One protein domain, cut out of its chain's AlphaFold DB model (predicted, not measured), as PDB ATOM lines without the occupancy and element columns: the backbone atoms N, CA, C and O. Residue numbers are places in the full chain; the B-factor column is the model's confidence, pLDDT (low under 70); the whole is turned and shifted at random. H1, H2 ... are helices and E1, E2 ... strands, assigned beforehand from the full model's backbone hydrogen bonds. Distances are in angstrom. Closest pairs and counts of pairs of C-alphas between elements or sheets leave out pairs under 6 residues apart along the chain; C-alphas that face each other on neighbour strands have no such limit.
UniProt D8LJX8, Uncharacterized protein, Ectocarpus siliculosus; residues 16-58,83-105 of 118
ATOM      1  N   SER A  16     131.429  56.098 111.635       59.97
ATOM      2  CA  SER A  16     131.011  55.524 110.360       59.97
ATOM      3  C   SER A  16     130.889  54.014 110.520       59.97
ATOM      4  O   SER A  16     131.694  53.366 111.191       59.97
ATOM      5  N   GLN A  17     129.827  53.445 109.960       66.12
ATOM      6  CA  GLN A  17     129.472  52.046 110.171       66.12
ATOM      7  C   GLN A  17     129.215  51.351 108.845       66.12
ATOM      8  O   GLN A  17     128.487  51.855 107.992       66.12
ATOM      9  N   VAL A  18     129.811  50.174 108.704       62.16
ATOM     10  CA  VAL A  18     129.551  49.240 107.618       62.16
ATOM     11  C   VAL A  18     128.922  48.017 108.262       62.16
ATOM     12  O   VAL A  18     129.566  47.256 108.986       62.16
ATOM     13  N   VAL A  19     127.620  47.874 108.050       63.69
ATOM     14  CA  VAL A  19     126.856  46.763 108.599       63.69
ATOM     15  C   VAL A  19     126.645  45.738 107.494       63.69
ATOM     16  O   VAL A  19     126.111  46.073 106.440       63.69
ATOM     17  N   HIS A  20     127.082  44.503 107.731       69.00
ATOM     18  CA  HIS A  20     126.969  43.416 106.757       69.00
ATOM     19  C   HIS A  20     125.654  42.637 106.901       69.00
ATOM     20  O   HIS A  20     125.291  41.885 106.003       69.00
ATOM     21  N   ASP A  21     124.930  42.845 108.002       72.38
ATOM     22  CA  ASP A  21     123.665  42.184 108.316       72.38
ATOM     23  C   ASP A  21     122.479  43.168 108.371       72.38
ATOM     24  O   ASP A  21     122.514  44.191 109.060       72.38
ATOM     25  N   ALA A  22     121.394  42.854 107.661       70.88
ATOM     26  CA  ALA A  22     120.246  43.754 107.531       70.88
ATOM     27  C   ALA A  22     119.525  44.018 108.868       70.88
ATOM     28  O   ALA A  22     119.063  45.136 109.099       70.88
ATOM     29  N   ALA A  23     119.468  43.035 109.774       69.00
ATOM     30  CA  ALA A  23     118.821  43.200 111.077       69.00
ATOM     31  C   ALA A  23     119.641  44.114 112.000       69.00
ATOM     32  O   ALA A  23     119.092  44.983 112.683       69.00
ATOM     33  N   CYS A  24     120.970  43.988 111.959       64.19
ATOM     34  CA  CYS A  24     121.878  44.881 112.677       64.19
ATOM     35  C   CYS A  24     121.807  46.321 112.148       64.19
ATOM     36  O   CYS A  24     121.898  47.273 112.925       64.19
ATOM     37  N   ALA A  25     121.619  46.498 110.835       67.88
ATOM     38  CA  ALA A  25     121.584  47.820 110.214       67.88
ATOM     39  C   ALA A  25     120.377  48.630 110.705       67.88
ATOM     40  O   ALA A  25     120.514  49.806 111.043       67.88
ATOM     41  N   GLU A  26     119.215  47.989 110.812       68.25
ATOM     42  CA  GLU A  26     117.995  48.627 111.310       68.25
ATOM     43  C   GLU A  26     118.055  48.914 112.818       68.25
ATOM     44  O   GLU A  26     117.627  49.982 113.262       68.25
ATOM     45  N   ALA A  27     118.662  48.031 113.616       65.00
ATOM     46  CA  ALA A  27     118.833  48.253 115.056       65.00
ATOM     47  C   ALA A  27     119.680  49.500 115.376       65.00
ATOM     48  O   ALA A  27     119.383  50.230 116.325       65.00
ATOM     49  N   VAL A  28     120.706  49.768 114.561       66.75
ATOM     50  CA  VAL A  28     121.560  50.954 114.710       66.75
ATOM     51  C   VAL A  28     120.882  52.206 114.149       66.75
ATOM     52  O   VAL A  28     120.877  53.240 114.816       66.75
ATOM     53  N   LYS A  29     120.257  52.129 112.965       67.69
ATOM     54  CA  LYS A  29     119.552  53.274 112.351       67.69
ATOM     55  C   LYS A  29     118.398  53.790 113.203       67.69
ATOM     56  O   LYS A  29     118.184  54.993 113.280       67.69
ATOM     57  N   THR A  30     117.659  52.889 113.846       64.50
ATOM     58  CA  THR A  30     116.516  53.257 114.698       64.50
ATOM     59  C   THR A  30     116.939  53.839 116.049       64.50
ATOM     60  O   THR A  30     116.078  54.231 116.834       64.50
ATOM     61  N   GLY A  31     118.244  53.886 116.353       62.19
ATOM     62  CA  GLY A  31     118.777  54.442 117.600       62.19
ATOM     63  C   GLY A  31     118.384  53.660 118.859       62.19
ATOM     64  O   GLY A  31     118.674  54.103 119.969       62.19
ATOM     65  N   ARG A  32     117.737  52.494 118.710       57.44
ATOM     66  CA  ARG A  32     117.275  51.657 119.829       57.44
ATOM     67  C   ARG A  32     118.423  51.043 120.622       57.44
ATOM     68  O   ARG A  32     118.256  50.766 121.806       57.44
ATOM     69  N   VAL A  33     119.571  50.826 119.983       64.44
ATOM     70  CA  VAL A  33     120.726  50.144 120.572       64.44
ATOM     71  C   VAL A  33     121.984  50.959 120.275       64.44
ATOM     72  O   VAL A  33     122.218  51.369 119.144       64.44
ATOM     73  N   GLY A  34     122.811  51.219 121.292       66.62
ATOM     74  CA  GLY A  34     124.127  51.832 121.052       66.62
ATOM     75  C   GLY A  34     125.136  50.817 120.543       66.62
ATOM     76  O   GLY A  34     125.006  49.638 120.847       66.62
ATOM     77  N   LEU A  35     126.196  51.275 119.874       69.19
ATOM     78  CA  LEU A  35     127.252  50.407 119.333       69.19
ATOM     79  C   LEU A  35     127.797  49.398 120.361       69.19
ATOM     80  O   LEU A  35     127.895  48.212 120.065       69.19
ATOM     81  N   GLY A  36     128.057  49.828 121.602       66.50
ATOM     82  CA  GLY A  36     128.498  48.922 122.672       66.50
ATOM     83  C   GLY A  36     127.456  47.870 123.080       66.50
ATOM     84  O   GLY A  36     127.813  46.753 123.439       66.50
ATOM     85  N   GLN A  37     126.164  48.196 122.981       70.88
ATOM     86  CA  GLN A  37     125.086  47.236 123.229       70.88
ATOM     87  C   GLN A  37     124.831  46.315 122.035       70.88
ATOM     88  O   GLN A  37     124.395  45.195 122.255       70.88
ATOM     89  N   LEU A  38     125.146  46.736 120.807       74.12
ATOM     90  CA  LEU A  38     124.997  45.907 119.611       74.12
ATOM     91  C   LEU A  38     125.910  44.674 119.680       74.12
ATOM     92  O   LEU A  38     125.454  43.546 119.509       74.12
ATOM     93  N   PHE A  39     127.188  44.872 120.014       72.44
ATOM     94  CA  PHE A  39     128.132  43.762 120.182       72.44
ATOM     95  C   PHE A  39     127.731  42.831 121.332       72.44
ATOM     96  O   PHE A  39     127.839  41.611 121.212       72.44
ATOM     97  N   HIS A  40     127.186  43.396 122.413       70.50
ATOM     98  CA  HIS A  40     126.655  42.609 123.520       70.50
ATOM     99  C   HIS A  40     125.407  41.808 123.126       70.50
ATOM    100  O   HIS A  40     125.337  40.622 123.428       70.50
ATOM    101  N   SER A  41     124.451  42.412 122.409       66.62
ATOM    102  CA  SER A  41     123.220  41.739 121.972       66.62
ATOM    103  C   SER A  41     123.482  40.608 120.987       66.62
ATOM    104  O   SER A  41     122.741  39.632 120.963       66.62
ATOM    105  N   LEU A  42     124.554  40.718 120.200       69.62
ATOM    106  CA  LEU A  42     124.992  39.659 119.296       69.62
ATOM    107  C   LEU A  42     125.815  38.579 120.014       69.62
ATOM    108  O   LEU A  42     126.135  37.567 119.405       69.62
ATOM    109  N   ASN A  43     126.148  38.777 121.297       73.12
ATOM    110  CA  ASN A  43     127.044  37.927 122.079       73.12
ATOM    111  C   ASN A  43     128.401  37.697 121.383       73.12
ATOM    112  O   ASN A  43     128.984  36.614 121.452       73.12
ATOM    113  N   ILE A  44     128.900  38.724 120.685       74.31
ATOM    114  CA  ILE A  44     130.158  38.674 119.935       74.31
ATOM    115  C   ILE A  44     131.149  39.639 120.567       74.31
ATOM    116  O   ILE A  44     130.862  40.819 120.764       74.31
ATOM    117  N   LEU A  45     132.360  39.143 120.826       77.06
ATOM    118  CA  LEU A  45     133.501  39.987 121.154       77.06
ATOM    119  C   LEU A  45     134.066  40.579 119.857       77.06
ATOM    120  O   LEU A  45     134.603  39.829 119.038       77.06
ATOM    121  N   PRO A  46     133.956  41.899 119.633       82.12
ATOM    122  CA  PRO A  46     134.550  42.502 118.457       82.12
ATOM    123  C   PRO A  46     136.070  42.484 118.574       82.12
ATOM    124  O   PRO A  46     136.648  42.670 119.648       82.12
ATOM    125  N   ARG A  47     136.730  42.336 117.430       85.88
ATOM    126  CA  ARG A  47     138.143  42.655 117.293       85.88
ATOM    127  C   ARG A  47     138.302  44.171 117.354       85.88
ATOM    128  O   ARG A  47     137.720  44.885 116.539       85.88
ATOM    129  N   PHE A  48     139.102  44.631 118.307       88.88
ATOM    130  CA  PHE A  48     139.476  46.032 118.462       88.88
ATOM    131  C   PHE A  48     140.805  46.310 117.758       88.88
ATOM    132  O   PHE A  48     141.764  45.552 117.918       88.88
ATOM    133  N   GLU A  49     140.869  47.413 117.019       91.06
ATOM    134  CA  GLU A  49     142.102  47.934 116.438       91.06
ATOM    135  C   GLU A  49     142.170  49.450 116.609       91.06
ATOM    136  O   GLU A  49     141.346  50.189 116.071       91.06
ATOM    137  N   LEU A  50     143.162  49.918 117.365       91.88
ATOM    138  CA  LEU A  50     143.431  51.343 117.505       91.88
ATOM    139  C   LEU A  50     144.137  51.843 116.243       91.88
ATOM    140  O   LEU A  50     145.234  51.383 115.935       91.88
ATOM    141  N   LEU A  51     143.524  52.795 115.543       91.44
ATOM    142  CA  LEU A  51     144.088  53.373 114.325       91.44
ATOM    143  C   LEU A  51     144.936  54.602 114.630       91.44
ATOM    144  O   LEU A  51     146.014  54.773 114.070       91.44
ATOM    145  N   ASN A  52     144.429  55.485 115.490       89.81
ATOM    146  CA  ASN A  52     145.129  56.700 115.871       89.81
ATOM    147  C   ASN A  52     144.635  57.208 117.230       89.81
ATOM    148  O   ASN A  52     143.512  56.921 117.645       89.81
ATOM    149  N   ALA A  53     145.466  57.971 117.925       91.50
ATOM    150  CA  ALA A  53     145.099  58.649 119.156       91.50
ATOM    151  C   ALA A  53     145.941  59.910 119.323       91.50
ATOM    152  O   ALA A  53     147.088  59.971 118.883       91.50
ATOM    153  N   GLY A  54     145.387  60.905 120.004       86.44
ATOM    154  CA  GLY A  54     146.092  62.154 120.223       86.44
ATOM    155  C   GLY A  54     145.590  62.934 121.422       86.44
ATOM    156  O   GLY A  54     144.579  62.614 122.048       86.44
ATOM    157  N   ARG A  55     146.345  63.983 121.736       82.81
ATOM    158  CA  ARG A  55     145.958  65.017 122.690       82.81
ATOM    159  C   ARG A  55     145.467  66.223 121.908       82.81
ATOM    160  O   ARG A  55     146.058  66.590 120.893       82.81
ATOM    161  N   ARG A  56     144.410  66.859 122.387       74.94
ATOM    162  CA  ARG A  56     144.118  68.243 122.040       74.94
ATOM    163  C   ARG A  56     145.058  69.107 122.875       74.94
ATOM    164  O   ARG A  56     145.424  68.739 123.984       74.94
ATOM    165  N   VAL A  57     145.484  70.234 122.330       71.00
ATOM    166  CA  VAL A  57     146.226  71.253 123.078       71.00
ATOM    167  C   VAL A  57     145.290  72.448 123.199       71.00
ATOM    168  O   VAL A  57     144.708  72.874 122.196       71.00
ATOM    169  N   GLY A  58     145.067  72.924 124.424       59.22
ATOM    170  CA  GLY A  58     144.221  74.083 124.683       59.22
ATOM    171  C   GLY A  58     144.739  75.332 123.961       59.22
ATOM    172  O   GLY A  58     145.934  75.613 123.953       59.22
ATOM    173  N   GLY A  83     144.064  70.037 127.298       62.75
ATOM    174  CA  GLY A  83     143.329  69.660 126.116       62.75
ATOM    175  C   GLY A  83     142.912  68.206 126.275       62.75
ATOM    176  O   GLY A  83     143.694  67.360 126.708       62.75
ATOM    177  N   GLY A  84     141.647  67.932 125.960       76.06
ATOM    178  CA  GLY A  84     141.086  66.586 126.001       76.06
ATOM    179  C   GLY A  84     141.851  65.589 125.128       76.06
ATOM    180  O   GLY A  84     142.667  65.959 124.287       76.06
ATOM    181  N   PHE A  85     141.575  64.304 125.295       84.31
ATOM    182  CA  PHE A  85     142.174  63.253 124.469       84.31
ATOM    183  C   PHE A  85     141.208  62.850 123.366       84.31
ATOM    184  O   PHE A  85     140.002  63.017 123.499       84.31
ATOM    185  N   TRP A  86     141.716  62.277 122.288       87.06
ATOM    186  CA  TRP A  86     140.870  61.651 121.285       87.06
ATOM    187  C   TRP A  86     141.467  60.328 120.830       87.06
ATOM    188  O   TRP A  86     142.680  60.107 120.917       87.06
ATOM    189  N   ARG A  87     140.609  59.440 120.333       88.62
ATOM    190  CA  ARG A  87     141.025  58.196 119.681       88.62
ATOM    191  C   ARG A  87     140.143  57.875 118.484       88.62
ATOM    192  O   ARG A  87     138.948  58.149 118.493       88.62
ATOM    193  N   LEU A  88     140.754  57.254 117.488       86.25
ATOM    194  CA  LEU A  88     140.126  56.671 116.314       86.25
ATOM    195  C   LEU A  88     140.433  55.176 116.312       86.25
ATOM    196  O   LEU A  88     141.601  54.780 116.346       86.25
ATOM    197  N   TYR A  89     139.406  54.342 116.264       86.06
ATOM    198  CA  TYR A  89     139.573  52.895 116.310       86.06
ATOM    199  C   TYR A  89     138.494  52.172 115.513       86.06
ATOM    200  O   TYR A  89     137.396  52.693 115.316       86.06
ATOM    201  N   ASP A  90     138.813  50.955 115.085       87.75
ATOM    202  CA  ASP A  90     137.878  50.053 114.429       87.75
ATOM    203  C   ASP A  90     137.422  48.959 115.410       87.75
ATOM    204  O   ASP A  90     138.224  48.347 116.122       87.75
ATOM    205  N   LEU A  91     136.117  48.692 115.422       85.44
ATOM    206  CA  LEU A  91     135.502  47.508 116.020       85.44
ATOM    207  C   LEU A  91     134.966  46.632 114.899       85.44
ATOM    208  O   LEU A  91     134.082  47.051 114.153       85.44
ATOM    209  N   ARG A  92     135.494  45.416 114.771       84.06
ATOM    210  CA  ARG A  92     135.150  44.507 113.674       84.06
ATOM    211  C   ARG A  92     134.659  43.167 114.191       84.06
ATOM    212  O   ARG A  92     135.198  42.609 115.141       84.06
ATOM    213  N   SER A  93     133.648  42.635 113.528       80.88
ATOM    214  CA  SER A  93     133.091  41.301 113.737       80.88
ATOM    215  C   SER A  93     132.674  40.718 112.386       80.88
ATOM    216  O   SER A  93     132.697  41.424 111.379       80.88
ATOM    217  N   GLY A  94     132.255  39.451 112.350       78.62
ATOM    218  CA  GLY A  94     131.743  38.836 111.119       78.62
ATOM    219  C   GLY A  94     130.491  39.518 110.541       78.62
ATOM    220  O   GLY A  94     130.232  39.385 109.351       78.62
ATOM    221  N   HIS A  95     129.741  40.275 111.350       76.44
ATOM    222  CA  HIS A  95     128.449  40.860 110.954       76.44
ATOM    223  C   HIS A  95     128.454  42.393 110.907       76.44
ATOM    224  O   HIS A  95     127.652  43.012 110.207       76.44
ATOM    225  N   VAL A  96     129.356  43.026 111.655       74.94
ATOM    226  CA  VAL A  96     129.389  44.478 111.848       74.94
ATOM    227  C   VAL A  96     130.829  44.956 111.906       74.94
ATOM    228  O   VAL A  96     131.631  44.417 112.676       74.94
ATOM    229  N   SER A  97     131.121  46.011 111.147       81.00
ATOM    230  CA  SER A  97     132.352  46.786 111.255       81.00
ATOM    231  C   SER A  97     132.024  48.256 111.512       81.00
ATOM    232  O   SER A  97     131.235  48.871 110.795       81.00
ATOM    233  N   CYS A  98     132.638  48.845 112.530       80.69
ATOM    234  CA  CYS A  98     132.443  50.242 112.899       80.69
ATOM    235  C   CYS A  98     133.790  50.932 113.040       80.69
ATOM    236  O   CYS A  98     134.687  50.391 113.680       80.69
ATOM    237  N   ARG A  99     133.888  52.147 112.504       82.56
ATOM    238  CA  ARG A  99     134.983  53.074 112.759       82.56
ATOM    239  C   ARG A  99     134.482  54.173 113.674       82.56
ATOM    240  O   ARG A  99     133.517  54.871 113.356       82.56
ATOM    241  N   ILE A 100     135.130  54.305 114.818       83.31
ATOM    242  CA  ILE A 100     134.671  55.150 115.910       83.31
ATOM    243  C   ILE A 100     135.739  56.193 116.209       83.31
ATOM    244  O   ILE A 100     136.883  55.850 116.510       83.31
ATOM    245  N   TYR A 101     135.339  57.460 116.146       83.69
ATOM    246  CA  TYR A 101     136.090  58.574 116.701       83.69
ATOM    247  C   TYR A 101     135.443  59.018 118.020       83.69
ATOM    248  O   TYR A 101     134.237  59.278 118.090       83.69
ATOM    249  N   GLU A 102     136.243  59.077 119.079       81.44
ATOM    250  CA  GLU A 102     135.820  59.481 120.420       81.44
ATOM    251  C   GLU A 102     136.693  60.618 120.931       81.44
ATOM    252  O   GLU A 102     137.919  60.492 120.951       81.44
ATOM    253  N   GLU A 103     136.049  61.692 121.395       81.75
ATOM    254  CA  GLU A 103     136.697  62.778 122.130       81.75
ATOM    255  C   GLU A 103     136.378  62.712 123.617       81.75
ATOM    256  O   GLU A 103     135.224  62.727 124.042       81.75
ATOM    257  N   PHE A 104     137.427  62.720 124.416       81.31
ATOM    258  CA  PHE A 104     137.358  62.724 125.858       81.31
ATOM    259  C   PHE A 104     137.532  64.141 126.389       81.31
ATOM    260  O   PHE A 104     138.455  64.842 125.960       81.31
ATOM    261  N   PRO A 105     136.680  64.576 127.331       74.50
ATOM    262  CA  PRO A 105     136.863  65.858 127.976       74.50
ATOM    263  C   PRO A 105     138.167  65.835 128.793       74.50
ATOM    264  O   PRO A 105     138.638  64.762 129.184       74.50
TER     265      PRO A 105
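AT A GLANCE: This is residues 16 to 58 and 83 to 105 of the 118 residues of an uncharacterized protein of Ectocarpus siliculosus (UniProt D8LJX8). A long, curved ribbon of three strands, E2, E3 and E4, has the short strand E1 beside one end of E4; two short helices, H1 and H2, gather at that end, leaving the far end bare. The 66 printed residues run E1, H1, H2, E2, E3, E4, mixed in class; the antiparallel sheet has the order E1, E4, E3, E2. The whole is only just loose, close to compact, radius of gyration of the C-alphas 13.4 A, spanning 42 by 22 by 18 A.

IN THESE COORDINATES: E1, residues 16 to 19, begins at C-alpha (131.011, 55.524, 110.360). H1 is residues 22 to 29, 10.7 A; H2 is residues 35 to 41, 9.9 A. E2, residues 47 to 55, is 24.3 A; E3, residues 85 to 92, 22.7 A; E4, residues 96 to 104, 24.3 A, ending at C-alpha (137.358, 62.724, 125.858).

HOW THE PARTS SIT: Within hydrogen-bond range are N 18 and O 97 of E1 and E4, 2.8 A, N 91 and O 98 of hairpin E3 and E4, 2.8 A, and N 49 and O 90 of E2 and E3, 2.9 A. The sheet is twisted; E2 bends by 52 degrees at residue 51. H2 is on the sheet, height 10.5 A; H1 only grazes it. H1 and H2, a helical hairpin, only just touch, with 3 pairs of C-alphas within 8 A, the closest Val 28 and Leu 35, 7.4 A. Every O i to N i+4 pair is within range in H1, 2 of 3 in H2.

THE WHOLE: Residues 59 to 82 are not printed; C-alphas 58 and 83 are 4.7 A apart. Links printed whole are tight. Mean pLDDT of the printed part is 75.6, with residues 23 to 36 among those under 70.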